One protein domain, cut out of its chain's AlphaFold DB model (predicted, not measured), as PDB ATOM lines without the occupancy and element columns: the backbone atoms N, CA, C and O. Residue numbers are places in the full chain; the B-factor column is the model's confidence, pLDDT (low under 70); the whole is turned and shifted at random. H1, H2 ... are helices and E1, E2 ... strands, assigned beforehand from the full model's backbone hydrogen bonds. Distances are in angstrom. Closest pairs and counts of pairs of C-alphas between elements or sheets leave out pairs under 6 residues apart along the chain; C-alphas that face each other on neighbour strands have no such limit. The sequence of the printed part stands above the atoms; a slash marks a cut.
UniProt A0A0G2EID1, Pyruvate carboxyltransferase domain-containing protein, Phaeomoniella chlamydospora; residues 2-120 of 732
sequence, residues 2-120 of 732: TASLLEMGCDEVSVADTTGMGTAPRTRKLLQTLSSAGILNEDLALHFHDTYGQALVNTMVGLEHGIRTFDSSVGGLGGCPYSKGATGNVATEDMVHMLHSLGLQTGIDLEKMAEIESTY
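This is residues 2 to 120 of the 732 residues of the protein "Pyruvate carboxyltransferase domain-containing protein" of Phaeomoniella chlamydospora (UniProt A0A0G2EID1). A small sheet of three parallel strands has H3 packed along one face, with H2 beside H3; past the E3 edge, a helical hairpin of H4 and H5 reaches away from the sheet, and at the other end H1 sits near the start of E1. A long loop, residues 72 to 91, links E3 to the hairpin. The printed part has 119 residues with five named helices and three named strands, in the order H1 E1 H2 E2 H3 E3 H4 H5; the sheet's order is E1 E2 E3 and the class is mixed, helices and strands. The whole is compact, with a radius of gyration of the C-alphas of 14.8 A and spans of 43 by 36 by 29 A.

In the sheet, E2, residues 44 to 48, is the inner strand between the edge strands E1, residues 13 to 17, and E3, residues 69 to 71. E1 and E2 are parallel at 20 degrees, with N 17 and O 47 2.8 A apart, within hydrogen-bond range. E2 and E3 are parallel at 29 degrees, with N 71 and O 46 2.9 A apart, also within range. H3, residues 55 to 64, is on the sheet at a height of 9.5 A, over E2, and runs along the strands, at 1 degrees to E2 on the local plane; it is only just not over E3, on which 2 of its C-alphas fall. The sheet and H3 form two layers, a sheet with a helix on one face. H2, residues 24 to 36, only grazes the sheet. It touches H3 at a steep tilt of 39 degrees, the same way, the closest C-alphas being those of Ala 24 and Asn 58, 5.2 A apart. E1, H2, E2 and E2, H3, E3 are strand-helix-strand units, two parallel neighbour strands joined through a helix, each with a right-handed crossover. H1, residues 2 to 7, only grazes the sheet. H4, residues 92 to 101, is only just not on the sheet, with 4 pairs of C-alphas within 10 A, and is close to but not clearly touching H3, the C-alphas of Leu 56 and Met 95 being 6.6 A apart. H4 and H5, residues 110 to 119, form a helical hairpin: they touch, opposite ways at a shallow tilt of 18 degrees, closest at the C-alphas of Glu 93 and Leu 110, 7.0 A. In the five helices every O i to N i+4 pair is within hydrogen-bond range.

E1 and E2 measure 13.2 and 13.3 A, and E2 begins at C-alpha 44 (46.573, -4.856, 34.035). H2 is the longest helix, 18.2 A; H3, H4 and H5 measure 14.3, 13.9 and 14.2 A. H1 begins at C-alpha 2 (54.844, -0.772, 32.860) and H5 ends at C-alpha 119 (24.233, -7.849, 11.954).

The C-alphas farthest apart, those of Ser 36 and Thr 119, are 44.1 A apart. The printed part has no cut, and its one long link is E3 to H4. The mean pLDDT of the printed part is 84.4; residues 78 to 87 and 114 to 120 are under 70.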
ATOM      1  N   THR A   2      56.177  -0.730  32.218       87.75
ATOM      2  CA  THR A   2      54.844  -0.772  32.860       87.75
ATOM      3  C   THR A   2      54.790   0.009  34.175       87.75
ATOM      4  O   THR A   2      53.981   0.917  34.287       87.75
ATOM      5  N   ALA A   3      55.725  -0.231  35.104       88.06
ATOM      6  CA  ALA A   3      55.817   0.548  36.347       88.06
ATOM      7  C   ALA A   3      55.942   2.064  36.098       88.06
ATOM      8  O   ALA A   3      55.252   2.852  36.725       88.06
ATOM      9  N   SER A   4      56.748   2.469  35.113       90.25
ATOM     10  CA  SER A   4      56.909   3.880  34.743       90.25
ATOM     11  C   SER A   4      55.630   4.494  34.167       90.25
ATOM     12  O   SER A   4      55.374   5.665  34.399       90.25
ATOM     13  N   LEU A   5      54.825   3.727  33.420       91.62
ATOM     14  CA  LEU A   5      53.532   4.200  32.910       91.62
ATOM     15  C   LEU A   5      52.538   4.416  34.056       91.62
ATOM     16  O   LEU A   5      51.863   5.441  34.080       91.62
ATOM     17  N   LEU A   6      52.504   3.501  35.028       89.75
ATOM     18  CA  LEU A   6      51.675   3.638  36.229       89.75
ATOM     19  C   LEU A   6      52.121   4.838  37.082       89.75
ATOM     20  O   LEU A   6      51.298   5.655  37.478       89.75
ATOM     21  N   GLU A   7      53.430   5.031  37.276       89.38
ATOM     22  CA  GLU A   7      53.991   6.208  37.966       89.38
ATOM     23  C   GLU A   7      53.662   7.536  37.262       89.38
ATOM     24  O   GLU A   7      53.547   8.573  37.914       89.38
ATOM     25  N   MET A   8      53.492   7.517  35.937       92.25
ATOM     26  CA  MET A   8      53.069   8.678  35.147       92.25
ATOM     27  C   MET A   8      51.562   8.979  35.258       92.25
ATOM     28  O   MET A   8      51.113   9.970  34.681       92.25
ATOM     29  N   GLY A   9      50.796   8.168  35.997       90.62
ATOM     30  CA  GLY A   9      49.359   8.347  36.220       90.62
ATOM     31  C   GLY A   9      48.461   7.572  35.253       90.62
ATOM     32  O   GLY A   9      47.334   7.991  35.019       90.62
ATOM     33  N   CYS A  10      48.957   6.490  34.645       90.50
ATOM     34  CA  CYS A  10      48.128   5.580  33.852       90.50
ATOM     35  C   CYS A  10      47.253   4.715  34.775       90.50
ATOM     36  O   CYS A  10      47.793   4.088  35.683       90.50
ATOM     37  N   ASP A  11      45.940   4.672  34.526       87.12
ATOM     38  CA  ASP A  11      44.989   3.906  35.349       87.12
ATOM     39  C   ASP A  11      45.048   2.386  35.093       87.12
ATOM     40  O   ASP A  11      44.873   1.600  36.014       87.12
ATOM     41  N   GLU A  12      45.302   1.958  33.850       91.25
ATOM     42  CA  GLU A  12      45.403   0.542  33.464       91.25
ATOM     43  C   GLU A  12      46.384   0.377  32.293       91.25
ATOM     44  O   GLU A  12      46.382   1.164  31.342       91.25
ATOM     45  N   VAL A  13      47.216  -0.669  32.325       92.38
ATOM     46  CA  VAL A  13      48.161  -0.990  31.248       92.38
ATOM     47  C   VAL A  13      47.766  -2.291  30.550       92.38
ATOM     48  O   VAL A  13      47.919  -3.382  31.101       92.38
ATOM     49  N   SER A  14      47.335  -2.182  29.288       92.62
ATOM     50  CA  SER A  14      47.065  -3.341  28.426       92.62
ATOM     51  C   SER A  14      48.356  -3.912  27.833       92.62
ATOM     52  O   SER A  14      49.132  -3.220  27.166       92.62
ATOM     53  N   VAL A  15      48.606  -5.199  28.083       92.50
ATOM     54  CA  VAL A  15      49.772  -5.927  27.578       92.50
ATOM     55  C   VAL A  15      49.357  -6.779  26.381       92.50
ATOM     56  O   VAL A  15      48.623  -7.758  26.521       92.50
ATOM     57  N   ALA A  16      49.852  -6.402  25.200       90.00
ATOM     58  CA  ALA A  16      49.403  -6.957  23.927       90.00
ATOM     59  C   ALA A  16      50.358  -7.983  23.298       90.00
ATOM     60  O   ALA A  16      51.560  -7.745  23.164       90.00
ATOM     61  N   ASP A  17      49.796  -9.090  22.809       88.75
ATOM     62  CA  ASP A  17      50.428 -10.031  21.883       88.75
ATOM     63  C   ASP A  17      50.022  -9.710  20.440       88.75
ATOM     64  O   ASP A  17      49.154 -10.347  19.847       88.75
ATOM     65  N   THR A  18      50.680  -8.708  19.858       80.06
ATOM     66  CA  THR A  18      50.366  -8.136  18.532       80.06
ATOM     67  C   THR A  18      50.481  -9.129  17.365       80.06
ATOM     68  O   THR A  18      50.054  -8.842  16.248       80.06
ATOM     69  N   THR A  19      51.120 -10.278  17.581       83.25
ATOM     70  CA  THR A  19      51.396 -11.282  16.536       83.25
ATOM     71  C   THR A  19      50.757 -12.641  16.810       83.25
ATOM     72  O   THR A  19      50.927 -13.553  16.004       83.25
ATOM     73  N   GLY A  20      50.080 -12.803  17.949       83.75
ATOM     74  CA  GLY A  20      49.503 -14.076  18.381       83.75
ATOM     75  C   GLY A  20      50.539 -15.161  18.702       83.75
ATOM     76  O   GLY A  20      50.210 -16.343  18.675       83.75
ATOM     77  N   MET A  21      51.806 -14.796  18.948       87.69
ATOM     78  CA  MET A  21      52.911 -15.741  19.205       87.69
ATOM     79  C   MET A  21      53.061 -16.110  20.692       87.69
ATOM     80  O   MET A  21      53.980 -16.852  21.083       87.69
ATOM     81  N   GLY A  22      52.205 -15.553  21.543       87.00
ATOM     82  CA  GLY A  22      52.082 -15.870  22.949       87.00
ATOM     83  C   GLY A  22      51.700 -17.332  23.143       87.00
ATOM     84  O   GLY A  22      50.864 -17.895  22.443       87.00
ATOM     85  N   THR A  23      52.324 -17.966  24.127       91.06
ATOM     86  CA  THR A  23      52.019 -19.344  24.528       91.06
ATOM     87  C   THR A  23      51.862 -19.379  26.035       91.06
ATOM     88  O   THR A  23      52.522 -18.603  26.733       91.06
ATOM     89  N   ALA A  24      51.071 -20.319  26.552       91.19
ATOM     90  CA  ALA A  24      50.785 -20.416  27.982       91.19
ATOM     91  C   ALA A  24      52.031 -20.309  28.895       91.19
ATOM     92  O   ALA A  24      51.987 -19.549  29.867       91.19
ATOM     93  N   PRO A  25      53.177 -20.971  28.608       93.56
ATOM     94  CA  PRO A  25      54.383 -20.819  29.428       93.56
ATOM     95  C   PRO A  25      54.993 -19.411  29.374       93.56
ATOM     96  O   PRO A  25      55.491 -18.918  30.387       93.56
ATOM     97  N   ARG A  26      54.965 -18.757  28.205       93.25
ATOM     98  CA  ARG A  26      55.495 -17.395  28.024       93.25
ATOM     99  C   ARG A  26      54.612 -16.366  28.719       93.25
ATOM    100  O   ARG A  26      55.141 -15.524  29.437       93.25
ATOM    101  N   THR A  27      53.296 -16.489  28.569       94.25
ATOM    102  CA  THR A  27      52.296 -15.639  29.229       94.25
ATOM    103  C   THR A  27      52.405 -15.758  30.748       94.25
ATOM    104  O   THR A  27      52.516 -14.752  31.440       94.25
ATOM    105  N   ARG A  28      52.514 -16.985  31.277       94.12
ATOM    106  CA  ARG A  28      52.747 -17.236  32.711       94.12
ATOM    107  C   ARG A  28      54.011 -16.540  33.217       94.12
ATOM    108  O   ARG A  28      53.976 -15.841  34.223       94.12
ATOM    109  N   LYS A  29      55.128 -16.700  32.501       94.81
ATOM    110  CA  LYS A  29      56.404 -16.074  32.873       94.81
ATOM    111  C   LYS A  29      56.323 -14.544  32.854       94.81
ATOM    112  O   LYS A  29      56.888 -13.894  33.731       94.81
ATOM    113  N   LEU A  30      55.628 -13.975  31.869       94.00
ATOM    114  CA  LEU A  30      55.398 -12.536  31.763       94.00
ATOM    115  C   LEU A  30      54.628 -12.008  32.979       94.00
ATOM    116  O   LEU A  30      55.107 -11.093  33.641       94.00
ATOM    117  N   LEU A  31      53.502 -12.635  33.323       93.88
ATOM    118  CA  LEU A  31      52.676 -12.232  34.466       93.88
ATOM    119  C   LEU A  31      53.425 -12.358  35.798       93.88
ATOM    120  O   LEU A  31      53.395 -11.437  36.609       93.88
ATOM    121  N   GLN A  32      54.185 -13.439  35.997       93.62
ATOM    122  CA  GLN A  32      55.053 -13.591  37.174       93.62
ATOM    123  C   GLN A  32      56.102 -12.481  37.272       93.62
ATOM    124  O   GLN A  32      56.411 -12.014  38.367       93.62
ATOM    125  N   THR A  33      56.643 -12.044  36.133       94.06
ATOM    126  CA  THR A  33      57.629 -10.958  36.085       94.06
ATOM    127  C   THR A  33      56.991  -9.619  36.451       94.06
ATOM    128  O   THR A  33      57.580  -8.865  37.221       94.06
ATOM    129  N   LEU A  34      55.784  -9.338  35.948       92.62
ATOM    130  CA  LEU A  34      55.041  -8.114  36.264       92.62
ATOM    131  C   LEU A  34      54.645  -8.066  37.746       92.62
ATOM    132  O   LEU A  34      54.899  -7.067  38.413       92.62
ATOM    133  N   SER A  35      54.141  -9.176  38.284       91.25
ATOM    134  CA  SER A  35      53.821  -9.296  39.709       91.25
ATOM    135  C   SER A  35      55.067  -9.138  40.593       91.25
ATOM    136  O   SER A  35      55.046  -8.398  41.574       91.25
ATOM    137  N   SER A  36      56.199  -9.740  40.205       91.38
ATOM    138  CA  SER A  36      57.479  -9.579  40.923       91.38
ATOM    139  C   SER A  36      58.008  -8.141  40.895       91.38
ATOM    140  O   SER A  36      58.783  -7.757  41.766       91.38
ATOM    141  N   ALA A  37      57.603  -7.350  39.900       88.44
ATOM    142  CA  ALA A  37      57.933  -5.933  39.794       88.44
ATOM    143  C   ALA A  37      57.009  -5.028  40.634       88.44
ATOM    144  O   ALA A  37      57.172  -3.812  40.593       88.44
ATOM    145  N   GLY A  38      56.065  -5.601  41.392       88.69
ATOM    146  CA  GLY A  38      55.148  -4.865  42.265       88.69
ATOM    147  C   GLY A  38      53.911  -4.308  41.561       88.69
ATOM    148  O   GLY A  38      53.233  -3.463  42.135       88.69
ATOM    149  N   ILE A  39      53.618  -4.755  40.337       91.44
ATOM    150  CA  ILE A  39      52.431  -4.326  39.588       91.44
ATOM    151  C   ILE A  39      51.227  -5.144  40.065       91.44
ATOM    152  O   ILE A  39      51.308  -6.376  40.125       91.44
ATOM    153  N   LEU A  40      50.130  -4.468  40.413       88.69
ATOM    154  CA  LEU A  40      48.905  -5.132  40.845       88.69
ATOM    155  C   LEU A  40      48.169  -5.714  39.636       88.69
ATOM    156  O   LEU A  40      48.231  -5.198  38.524       88.69
ATOM    157  N   ASN A  41      47.446  -6.808  39.859       89.94
ATOM    158  CA  ASN A  41      46.677  -7.464  38.800       89.94
ATOM    159  C   ASN A  41      45.498  -6.617  38.298       89.94
ATOM    160  O   ASN A  41      45.035  -6.844  37.187       89.94
ATOM    161  N   GLU A  42      45.000  -5.696  39.125       89.88
ATOM    162  CA  GLU A  42      43.905  -4.776  38.786       89.88
ATOM    163  C   GLU A  42      44.347  -3.628  37.870       89.88
ATOM    164  O   GLU A  42      43.517  -3.083  37.155       89.88
ATOM    165  N   ASP A  43      45.652  -3.348  37.808       90.88
ATOM    166  CA  ASP A  43      46.233  -2.326  36.931       90.88
ATOM    167  C   ASP A  43      46.549  -2.873  35.522       90.88
ATOM    168  O   ASP A  43      47.222  -2.215  34.720       90.88
ATOM    169  N   LEU A  44      46.161  -4.119  35.228       93.69
ATOM    170  CA  LEU A  44      46.573  -4.856  34.035       93.69
ATOM    171  C   LEU A  44      45.379  -5.366  33.222       93.69
ATOM    172  O   LEU A  44      44.543  -6.124  33.716       93.69
ATOM    173  N   ALA A  45      45.429  -5.089  31.919       94.25
ATOM    174  CA  ALA A  45      44.608  -5.745  30.908       94.25
ATOM    175  C   ALA A  45      45.467  -6.630  29.994       94.25
ATOM    176  O   ALA A  45      46.666  -6.397  29.803       94.25
ATOM    177  N   LEU A  46      44.862  -7.669  29.421       94.69
ATOM    178  CA  LEU A  46      45.529  -8.557  28.468       94.69
ATOM    179  C   LEU A  46      44.860  -8.511  27.098       94.69
ATOM    180  O   LEU A  46      43.648  -8.683  26.982       94.69
ATOM    181  N   HIS A  47      45.678  -8.362  26.059       93.81
ATOM    182  CA  HIS A  47      45.230  -8.272  24.674       93.81
ATOM    183  C   HIS A  47      45.886  -9.362  23.826       93.81
ATOM    184  O   HIS A  47      47.093  -9.331  23.581       93.81
ATOM    185  N   PHE A  48      45.100 -10.332  23.354       91.38
ATOM    186  CA  PHE A  48      45.612 -11.470  22.588       91.38
ATOM    187  C   PHE A  48      45.062 -11.502  21.158       91.38
ATOM    188  O   PHE A  48      43.854 -11.426  20.934       91.38
ATOM    189  N   HIS A  49      45.964 -11.694  20.194       88.69
ATOM    190  CA  HIS A  49      45.614 -12.102  18.833       88.69
ATOM    191  C   HIS A  49      45.552 -13.623  18.722       88.69
ATOM    192  O   HIS A  49      46.361 -14.320  19.338       88.69
ATOM    193  N   ASP A  50      44.657 -14.144  17.880       84.94
ATOM    194  CA  ASP A  50      44.450 -15.592  17.749       84.94
ATOM    195  C   ASP A  50      45.052 -16.186  16.465       84.94
ATOM    196  O   ASP A  50      44.462 -16.998  15.758       84.94
ATOM    197  N   THR A  51      46.281 -15.779  16.141       81.06
ATOM    198  CA  THR A  51      46.995 -16.220  14.922       81.06
ATOM    199  C   THR A  51      47.352 -17.696  14.908       81.06
ATOM    200  O   THR A  51      47.398 -18.302  13.839       81.06
ATOM    201  N   TYR A  52      47.547 -18.293  16.080       83.25
ATOM    202  CA  TYR A  52      47.915 -19.701  16.216       83.25
ATOM    203  C   TYR A  52      46.954 -20.486  17.128       83.25
ATOM    204  O   TYR A  52      47.337 -21.532  17.654       83.25
ATOM    205  N   GLY A  53      45.729 -19.987  17.343       84.69
ATOM    206  CA  GLY A  53      44.730 -20.649  18.195       84.69
ATOM    207  C   GLY A  53      45.143 -20.738  19.670       84.69
ATOM    208  O   GLY A  53      44.836 -21.720  20.345       84.69
ATOM    209  N   GLN A  54      45.949 -19.788  20.156       89.88
ATOM    210  CA  GLN A  54      46.493 -19.785  21.522       89.88
ATOM    211  C   GLN A  54      45.838 -18.734  22.420       89.88
ATOM    212  O   GLN A  54      46.105 -18.729  23.623       89.88
ATOM    213  N   ALA A  55      44.999 -17.846  21.882       90.50
ATOM    214  CA  ALA A  55      44.507 -16.695  22.627       90.50
ATOM    215  C   ALA A  55      43.665 -17.109  23.841       90.50
ATOM    216  O   ALA A  55      43.987 -16.704  24.953       90.50
ATOM    217  N   LEU A  56      42.684 -18.003  23.670       92.56
ATOM    218  CA  LEU A  56      41.851 -18.504  24.777       92.56
ATOM    219  C   LEU A  56      42.675 -19.232  25.851       92.56
ATOM    220  O   LEU A  56      42.450 -19.059  27.048       92.56
ATOM    221  N   VAL A  57      43.682 -20.004  25.436       93.25
ATOM    222  CA  VAL A  57      44.591 -20.692  26.365       93.25
ATOM    223  C   VAL A  57      45.412 -19.675  27.166       93.25
ATOM    224  O   VAL A  57      45.608 -19.834  28.371       93.25
ATOM    225  N   ASN A  58      45.870 -18.601  26.526       93.38
ATOM    226  CA  ASN A  58      46.579 -17.512  27.195       93.38
ATOM    227  C   ASN A  58      45.655 -16.708  28.125       93.38
ATOM    228  O   ASN A  58      46.077 -16.348  29.224       93.38
ATOM    229  N   THR A  59      44.394 -16.495  27.742       94.12
ATOM    230  CA  THR A  59      43.353 -15.915  28.602       94.12
ATOM    231  C   THR A  59      43.163 -16.745  29.866       94.12
ATOM    232  O   THR A  59      43.175 -16.185  30.959       94.12
ATOM    233  N   MET A  60      43.088 -18.075  29.751       94.25
ATOM    234  CA  MET A  60      43.011 -18.971  30.911       94.25
ATOM    235  C   MET A  60      44.194 -18.798  31.863       94.25
ATOM    236  O   MET A  60      44.005 -18.689  33.073       94.25
ATOM    237  N   VAL A  61      45.410 -18.688  31.326       94.81
ATOM    238  CA  VAL A  61      46.600 -18.407  32.142       94.81
ATOM    239  C   VAL A  61      46.500 -17.042  32.829       94.81
ATOM    240  O   VAL A  61      46.893 -16.922  33.989       94.81
ATOM    241  N   GLY A  62      45.968 -16.025  32.148       94.38
ATOM    242  CA  GLY A  62      45.688 -14.714  32.738       94.38
ATOM    243  C   GLY A  62      44.702 -14.791  33.904       94.38
ATOM    244  O   GLY A  62      44.975 -14.254  34.979       94.38
ATOM    245  N   LEU A  63      43.598 -15.525  33.727       93.62
ATOM    246  CA  LEU A  63      42.579 -15.732  34.761       93.62
ATOM    247  C   LEU A  63      43.162 -16.419  36.001       93.62
ATOM    248  O   LEU A  63      42.920 -15.948  37.118       93.62
ATOM    249  N   GLU A  64      43.962 -17.476  35.802       91.88
ATOM    250  CA  GLU A  64      44.685 -18.197  36.863       91.88
ATOM    251  C   GLU A  64      45.604 -17.272  37.674       91.88
ATOM    252  O   GLU A  64      45.750 -17.454  38.880       91.88
ATOM    253  N   HIS A  65      46.208 -16.269  37.030       90.75
ATOM    254  CA  HIS A  65      47.104 -15.307  37.684       90.75
ATOM    255  C   HIS A  65      46.375 -14.140  38.349       90.75
ATOM    256  O   HIS A  65      47.023 -13.323  38.996       90.75
ATOM    257  N   GLY A  66      45.047 -14.070  38.235       91.69
ATOM    258  CA  GLY A  66      44.239 -13.033  38.873       91.69
ATOM    259  C   GLY A  66      43.867 -11.856  37.973       91.69
ATOM    260  O   GLY A  66      43.228 -10.936  38.470       91.69
ATOM    261  N   ILE A  67      44.197 -11.885  36.677       94.62
ATOM    262  CA  ILE A  67      43.781 -10.844  35.723       94.62
ATOM    263  C   ILE A  67      42.283 -10.967  35.431       94.62
ATOM    264  O   ILE A  67      41.749 -12.081  35.362       94.62
ATOM    265  N   ARG A  68      41.595  -9.829  35.292       93.19
ATOM    266  CA  ARG A  68      40.141  -9.769  35.054       93.19
ATOM    267  C   ARG A  68      39.737  -8.942  33.834       93.19
ATOM    268  O   ARG A  68      38.647  -9.181  33.325       93.19
ATOM    269  N   THR A  69      40.608  -8.070  33.325       93.31
ATOM    270  CA  THR A  69      40.358  -7.295  32.103       93.31
ATOM    271  C   THR A  69      41.010  -7.967  30.894       93.31
ATOM    272  O   THR A  69      42.214  -8.240  30.889       93.31
ATOM    273  N   PHE A  70      40.215  -8.243  29.859       93.88
ATOM    274  CA  PHE A  70      40.683  -8.845  28.613       93.88
ATOM    275  C   PHE A  70      40.075  -8.128  27.414       93.88
ATOM    276  O   PHE A  70      38.858  -7.955  27.338       93.88
ATOM    277  N   ASP A  71      40.924  -7.782  26.452       92.50
ATOM    278  CA  ASP A  71      40.492  -7.208  25.186       92.50
ATOM    279  C   ASP A  71      40.069  -8.322  24.220       92.50
ATOM    280  O   ASP A  71      40.726  -9.360  24.102       92.50
ATOM    281  N   SER A  72      38.981  -8.088  23.489       90.50
ATOM    282  CA  SER A  72      38.482  -8.985  22.442       90.50
ATOM    283  C   SER A  72      37.789  -8.193  21.330       90.50
ATOM    284  O   SER A  72      37.617  -6.975  21.428       90.50
ATOM    285  N   SER A  73      37.414  -8.872  20.250       86.44
ATOM    286  CA  SER A  73      36.652  -8.290  19.141       86.44
ATOM    287  C   SER A  73      35.517  -9.211  18.711       86.44
ATOM    288  O   SER A  73      35.740 -10.411  18.533       86.44
ATOM    289  N   VAL A  74      34.344  -8.639  18.442       82.38
ATOM    290  CA  VAL A  74      33.204  -9.355  17.847       82.38
ATOM    291  C   VAL A  74      33.644 -10.037  16.547       82.38
ATOM    292  O   VAL A  74      34.282  -9.385  15.715       82.38
ATOM    293  N   GLY A  75      33.336 -11.324  16.369       73.94
ATOM    294  CA  GLY A  75      33.664 -12.068  15.144       73.94
ATOM    295  C   GLY A  75      35.161 -12.320  14.936       73.94
ATOM    296  O   GLY A  75      35.583 -12.621  13.820       73.94
ATOM    297  N   GLY A  76      35.996 -12.088  15.957       76.44
ATOM    298  CA  GLY A  76      37.456 -12.177  15.842       76.44
ATOM    299  C   GLY A  76      38.071 -11.127  14.902       76.44
ATOM    300  O   GLY A  76      39.131 -11.352  14.320       76.44
ATOM    301  N   LEU A  77      37.404  -9.985  14.701       71.75
ATOM    302  CA  LEU A  77      37.872  -8.911  13.822       71.75
ATOM    303  C   LEU A  77      39.169  -8.245  14.314       71.75
ATOM    304  O   LEU A  77      39.333  -7.906  15.480       71.75
ATOM    305  N   GLY A  78      40.084  -7.947  13.394       67.44
ATOM    306  CA  GLY A  78      41.272  -7.156  13.714       67.44
ATOM    307  C   GLY A  78      42.512  -7.576  12.941       67.44
ATOM    308  O   GLY A  78      42.432  -8.242  11.910       67.44
ATOM    309  N   GLY A  79      43.671  -7.170  13.455       61.75
ATOM    310  CA  GLY A  79      44.977  -7.399  12.839       61.75
ATOM    311  C   GLY A  79      45.694  -6.091  12.510       61.75
ATOM    312  O   GLY A  79      45.120  -5.152  11.957       61.75
ATOM    313  N   CYS A  80      46.981  -6.012  12.848       54.34
ATOM    314  CA  CYS A  80      47.782  -4.829  12.558       54.34
ATOM    315  C   CYS A  80      48.109  -4.758  11.048       54.34
ATOM    316  O   CYS A  80      48.758  -5.675  10.536       54.34
ATOM    317  N   PRO A  81      47.769  -3.668  10.325       53.91
ATOM    318  CA  PRO A  81      48.060  -3.540   8.890       53.91
ATOM    319  C   PRO A  81      49.566  -3.542   8.575       53.91
ATOM    320  O   PRO A  81      49.969  -3.829   7.447       53.91
ATOM    321  N   TYR A  82      50.405  -3.274   9.579       54.12
ATOM    322  CA  TYR A  82      51.861  -3.262   9.469       54.12
ATOM    323  C   TYR A  82      52.515  -4.621   9.784       54.12
ATOM    324  O   TYR A  82      53.683  -4.819   9.446       54.12
ATOM    325  N   SER A  83      51.783  -5.581  10.371       48.50
ATOM    326  CA  SER A  83      52.306  -6.908  10.729       48.50
ATOM    327  C   SER A  83      51.859  -7.968   9.717       48.50
ATOM    328  O   SER A  83      50.699  -8.383   9.662       48.50
ATOM    329  N   LYS A  84      52.784  -8.411   8.854       44.88
ATOM    330  CA  LYS A  84      52.503  -9.414   7.815       44.88
ATOM    331  C   LYS A  84      52.192 -10.777   8.450       44.88
ATOM    332  O   LYS A  84      53.110 -11.484   8.839       44.88
ATOM    333  N   GLY A  85      50.917 -11.167   8.460       51.16
ATOM    334  CA  GLY A  85      50.482 -12.524   8.823       51.16
ATOM    335  C   GLY A  85      49.729 -12.645  10.146       51.16
ATOM    336  O   GLY A  85      49.281 -13.744  10.448       51.16
ATOM    337  N   ALA A  86      49.542 -11.552  10.891       53.91
ATOM    338  CA  ALA A  86      48.644 -11.548  12.043       53.91
ATOM    339  C   ALA A  86      47.192 -11.748  11.569       53.91
ATOM    340  O   ALA A  86      46.722 -11.013  10.692       53.91
ATOM    341  N   THR A  87      46.513 -12.756  12.114       58.69
ATOM    342  CA  THR A  87      45.048 -12.865  12.044       58.69
ATOM    343  C   THR A  87      44.419 -11.906  13.064       58.69
ATOM    344  O   THR A  87      45.127 -11.193  13.788       58.69
ATOM    345  N   GLY A  88      43.088 -11.842  13.080       74.06
ATOM    346  CA  GLY A  88      42.352 -10.962  13.977       74.06
ATOM    347  C   GLY A  88      42.499 -11.291  15.465       74.06
ATOM    348  O   GLY A  88      43.280 -12.164  15.868       74.06
ATOM    349  N   ASN A  89      41.810 -10.510  16.295       84.81
ATOM    350  CA  ASN A  89      41.883 -10.664  17.745       84.81
ATOM    351  C   ASN A  89      41.109 -11.918  18.177       84.81
ATOM    352  O   ASN A  89      40.423 -12.553  17.376       84.81
ATOM    353  N   VAL A  90      41.199 -12.273  19.458       86.69
ATOM    354  CA  VAL A  90      40.305 -13.287  20.024       86.69
ATOM    355  C   VAL A  90      38.838 -12.870  19.867       86.69
ATOM    356  O   VAL A  90      38.463 -11.728  20.153       86.69
ATOM    357  N   ALA A  91      38.023 -13.812  19.399       87.12
ATOM    358  CA  ALA A  91      36.584 -13.656  19.263       87.12
ATOM    359  C   ALA A  91      35.931 -13.412  20.631       87.12
ATOM    360  O   ALA A  91      36.138 -14.177  21.581       87.12
ATOM    361  N   THR A  92      35.153 -12.331  20.750       88.81
ATOM    362  CA  THR A  92      34.447 -11.985  21.995       88.81
ATOM    363  C   THR A  92      33.466 -13.089  22.384       88.81
ATOM    364  O   THR A  92      33.392 -13.464  23.548       88.81
ATOM    365  N   GLU A  93      32.752 -13.649  21.416       85.50
ATOM    366  CA  GLU A  93      31.808 -14.750  21.584       85.50
ATOM    367  C   GLU A  93      32.473 -16.011  22.143       85.50
ATOM    368  O   GLU A  93      31.999 -16.550  23.142       85.50
ATOM    369  N   ASP A  94      33.616 -16.421  21.590       88.31
ATOM    370  CA  ASP A  94      34.358 -17.588  22.066       88.31
ATOM    371  C   ASP A  94      34.889 -17.368  23.485       88.31
ATOM    372  O   ASP A  94      34.834 -18.266  24.331       88.31
ATOM    373  N   MET A  95      35.364 -16.153  23.777       89.50
ATOM    374  CA  MET A  95      35.836 -15.785  25.107       89.50
ATOM    375  C   MET A  95      34.691 -15.789  26.125       89.50
ATOM    376  O   MET A  95      34.823 -16.395  27.188       89.50
ATOM    377  N   VAL A  96      33.549 -15.173  25.810       91.06
ATOM    378  CA  VAL A  96      32.376 -15.140  26.698       91.06
ATOM    379  C   VAL A  96      31.793 -16.541  26.877       91.06
ATOM    380  O   VAL A  96      31.497 -16.934  28.005       91.06
ATOM    381  N   HIS A  97      31.691 -17.330  25.806       89.12
ATOM    382  CA  HIS A  97      31.238 -18.716  25.867       89.12
ATOM    383  C   HIS A  97      32.151 -19.562  26.762       89.12
ATOM    384  O   HIS A  97      31.662 -20.290  27.631       89.12
ATOM    385  N   MET A  98      33.476 -19.437  26.613       92.25
ATOM    386  CA  MET A  98      34.450 -20.108  27.476       92.25
ATOM    387  C   MET A  98      34.286 -19.684  28.942       92.25
ATOM    388  O   MET A  98      34.202 -20.542  29.820       92.25
ATOM    389  N   LEU A  99      34.206 -18.380  29.222       91.69
ATOM    390  CA  LEU A  99      34.070 -17.846  30.581       91.69
ATOM    391  C   LEU A  99      32.764 -18.312  31.247       91.69
ATOM    392  O   LEU A  99      32.792 -18.788  32.382       91.69
ATOM    393  N   HIS A 100      31.638 -18.253  30.534       90.81
ATOM    394  CA  HIS A 100      30.348 -18.746  31.023       90.81
ATOM    395  C   HIS A 100      30.357 -20.258  31.253       90.81
ATOM    396  O   HIS A 100      29.840 -20.723  32.268       90.81
ATOM    397  N   SER A 101      31.000 -21.025  30.367       87.31
ATOM    398  CA  SER A 101      31.155 -22.480  30.524       87.31
ATOM    399  C   SER A 101      31.959 -22.853  31.773       87.31
ATOM    400  O   SER A 101      31.743 -23.912  32.358       87.31
ATOM    401  N   LEU A 102      32.861 -21.973  32.215       88.25
ATOM    402  CA  LEU A 102      33.627 -22.112  33.458       88.25
ATOM    403  C   LEU A 102      32.879 -21.586  34.696       88.25
ATOM    404  O   LEU A 102      33.415 -21.636  35.802       88.25
ATOM    405  N   GLY A 103      31.652 -21.086  34.527       88.56
ATOM    406  CA  GLY A 103      30.828 -20.528  35.600       88.56
ATOM    407  C   GLY A 103      31.194 -19.096  36.003       88.56
ATOM    408  O   GLY A 103      30.774 -18.642  37.067       88.56
ATOM    409  N   LEU A 104      31.976 -18.379  35.189       89.56
ATOM    410  CA  LEU A 104      32.355 -16.987  35.441       89.56
ATOM    411  C   LEU A 104      31.273 -16.029  34.927       89.56
ATOM    412  O   LEU A 104      30.657 -16.264  33.891       89.56
ATOM    413  N   GLN A 105      31.057 -14.924  35.644       89.69
ATOM    414  CA  GLN A 105      30.111 -13.879  35.247       89.69
ATOM    415  C   GLN A 105      30.843 -12.776  34.481       89.69
ATOM    416  O   GLN A 105      31.767 -12.168  35.016       89.69
ATOM    417  N   THR A 106      30.420 -12.512  33.245       89.44
ATOM    418  CA  THR A 106      31.014 -11.463  32.389       89.44
ATOM    419  C   THR A 106      30.141 -10.212  32.277       89.44
ATOM    420  O   THR A 106      30.629  -9.155  31.893       89.44
ATOM    421  N   GLY A 107      28.847 -10.317  32.601       88.44
ATOM    422  CA  GLY A 107      27.868  -9.248  32.373       88.44
ATOM    423  C   GLY A 107      27.442  -9.085  30.908       88.44
ATOM    424  O   GLY A 107      26.680  -8.169  30.608       88.44
ATOM    425  N   ILE A 108      27.901  -9.965  30.009       87.00
ATOM    426  CA  ILE A 108      27.583  -9.942  28.578       87.00
ATOM    427  C   ILE A 108      26.502 -10.986  28.276       87.00
ATOM    428  O   ILE A 108      26.591 -12.135  28.700       87.00
ATOM    429  N   ASP A 109      25.477 -10.585  27.528       85.31
ATOM    430  CA  ASP A 109      24.409 -11.468  27.055       85.31
ATOM    431  C   ASP A 109      24.835 -12.125  25.729       85.31
ATOM    432  O   ASP A 109      24.975 -11.442  24.711       85.31
ATOM    433  N   LEU A 110      25.078 -13.443  25.761       80.88
ATOM    434  CA  LEU A 110      25.508 -14.222  24.591       80.88
ATOM    435  C   LEU A 110      24.472 -14.204  23.463       80.88
ATOM    436  O   LEU A 110      24.864 -14.171  22.300       80.88
ATOM    437  N   GLU A 111      23.174 -14.205  23.780       78.62
ATOM    438  CA  GLU A 111      22.118 -14.220  22.763       78.62
ATOM    439  C   GLU A 111      22.084 -12.883  22.018       78.62
ATOM    440  O   GLU A 111      22.106 -12.851  20.789       78.62
ATOM    441  N   LYS A 112      22.169 -11.766  22.749       80.00
ATOM    442  CA  LYS A 112      22.264 -10.428  22.135       80.00
ATOM    443  C   LYS A 112      23.578 -10.209  21.389       80.00
ATOM    444  O   LYS A 112      23.604  -9.502  20.386       80.00
ATOM    445  N   MET A 113      24.676 -10.804  21.855       75.88
ATOM    446  CA  MET A 113      25.950 -10.783  21.131       75.88
ATOM    447  C   MET A 113      25.866 -11.540  19.801       75.88
ATOM    448  O   MET A 113      26.342 -11.028  18.789       75.88
ATOM    449  N   ALA A 114      25.207 -12.700  19.776       67.00
ATOM    450  CA  ALA A 114      24.948 -13.446  18.545       67.00
ATOM    451  C   ALA A 114      24.029 -12.669  17.576       67.00
ATOM    452  O   ALA A 114      24.182 -12.755  16.359       67.00
ATOM    453  N   GLU A 115      23.111 -11.837  18.080       68.19
ATOM    454  CA  GLU A 115      22.339 -10.914  17.234       68.19
ATOM    455  C   GLU A 115      23.226  -9.823  16.598       68.19
ATOM    456  O   GLU A 115      23.070  -9.509  15.412       68.19
ATOM    457  N   ILE A 116      24.208  -9.282  17.331       67.50
ATOM    458  CA  ILE A 116      25.199  -8.330  16.791       67.50
ATOM    459  C   ILE A 116      26.076  -9.007  15.724       67.50
ATOM    460  O   ILE A 116      26.326  -8.410  14.677       67.50
ATOM    461  N   GLU A 117      26.471 -10.267  15.925       51.78
ATOM    462  CA  GLU A 117      27.141 -11.090  14.906       51.78
ATOM    463  C   GLU A 117      26.258 -11.271  13.660       51.78
ATOM    464  O   GLU A 117      26.718 -11.085  12.536       51.78
ATOM    465  N   SER A 118      24.958 -11.524  13.837       47.19
ATOM    466  CA  SER A 118      24.006 -11.628  12.722       47.19
ATOM    467  C   SER A 118      23.843 -10.314  11.940       47.19
ATOM    468  O   SER A 118      23.476 -10.332  10.764       47.19
ATOM    469  N   THR A 119      24.184  -9.183  12.571       47.12
ATOM    470  CA  THR A 119      24.233  -7.849  11.954       47.12
ATOM    471  C   THR A 119      25.537  -7.632  11.164       47.12
ATOM    472  O   THR A 119      25.583  -6.803  10.253       47.12
ATOM    473  N   TYR A 120      26.584  -8.436  11.409       50.28
ATOM    474  CA  TYR A 120      27.726  -8.605  10.500       50.28
ATOM    475  C   TYR A 120      27.334  -9.518   9.325       50.28
ATOM    476  O   TYR A 120      27.890 -10.583   9.079       50.28
TER     477      TYR A 120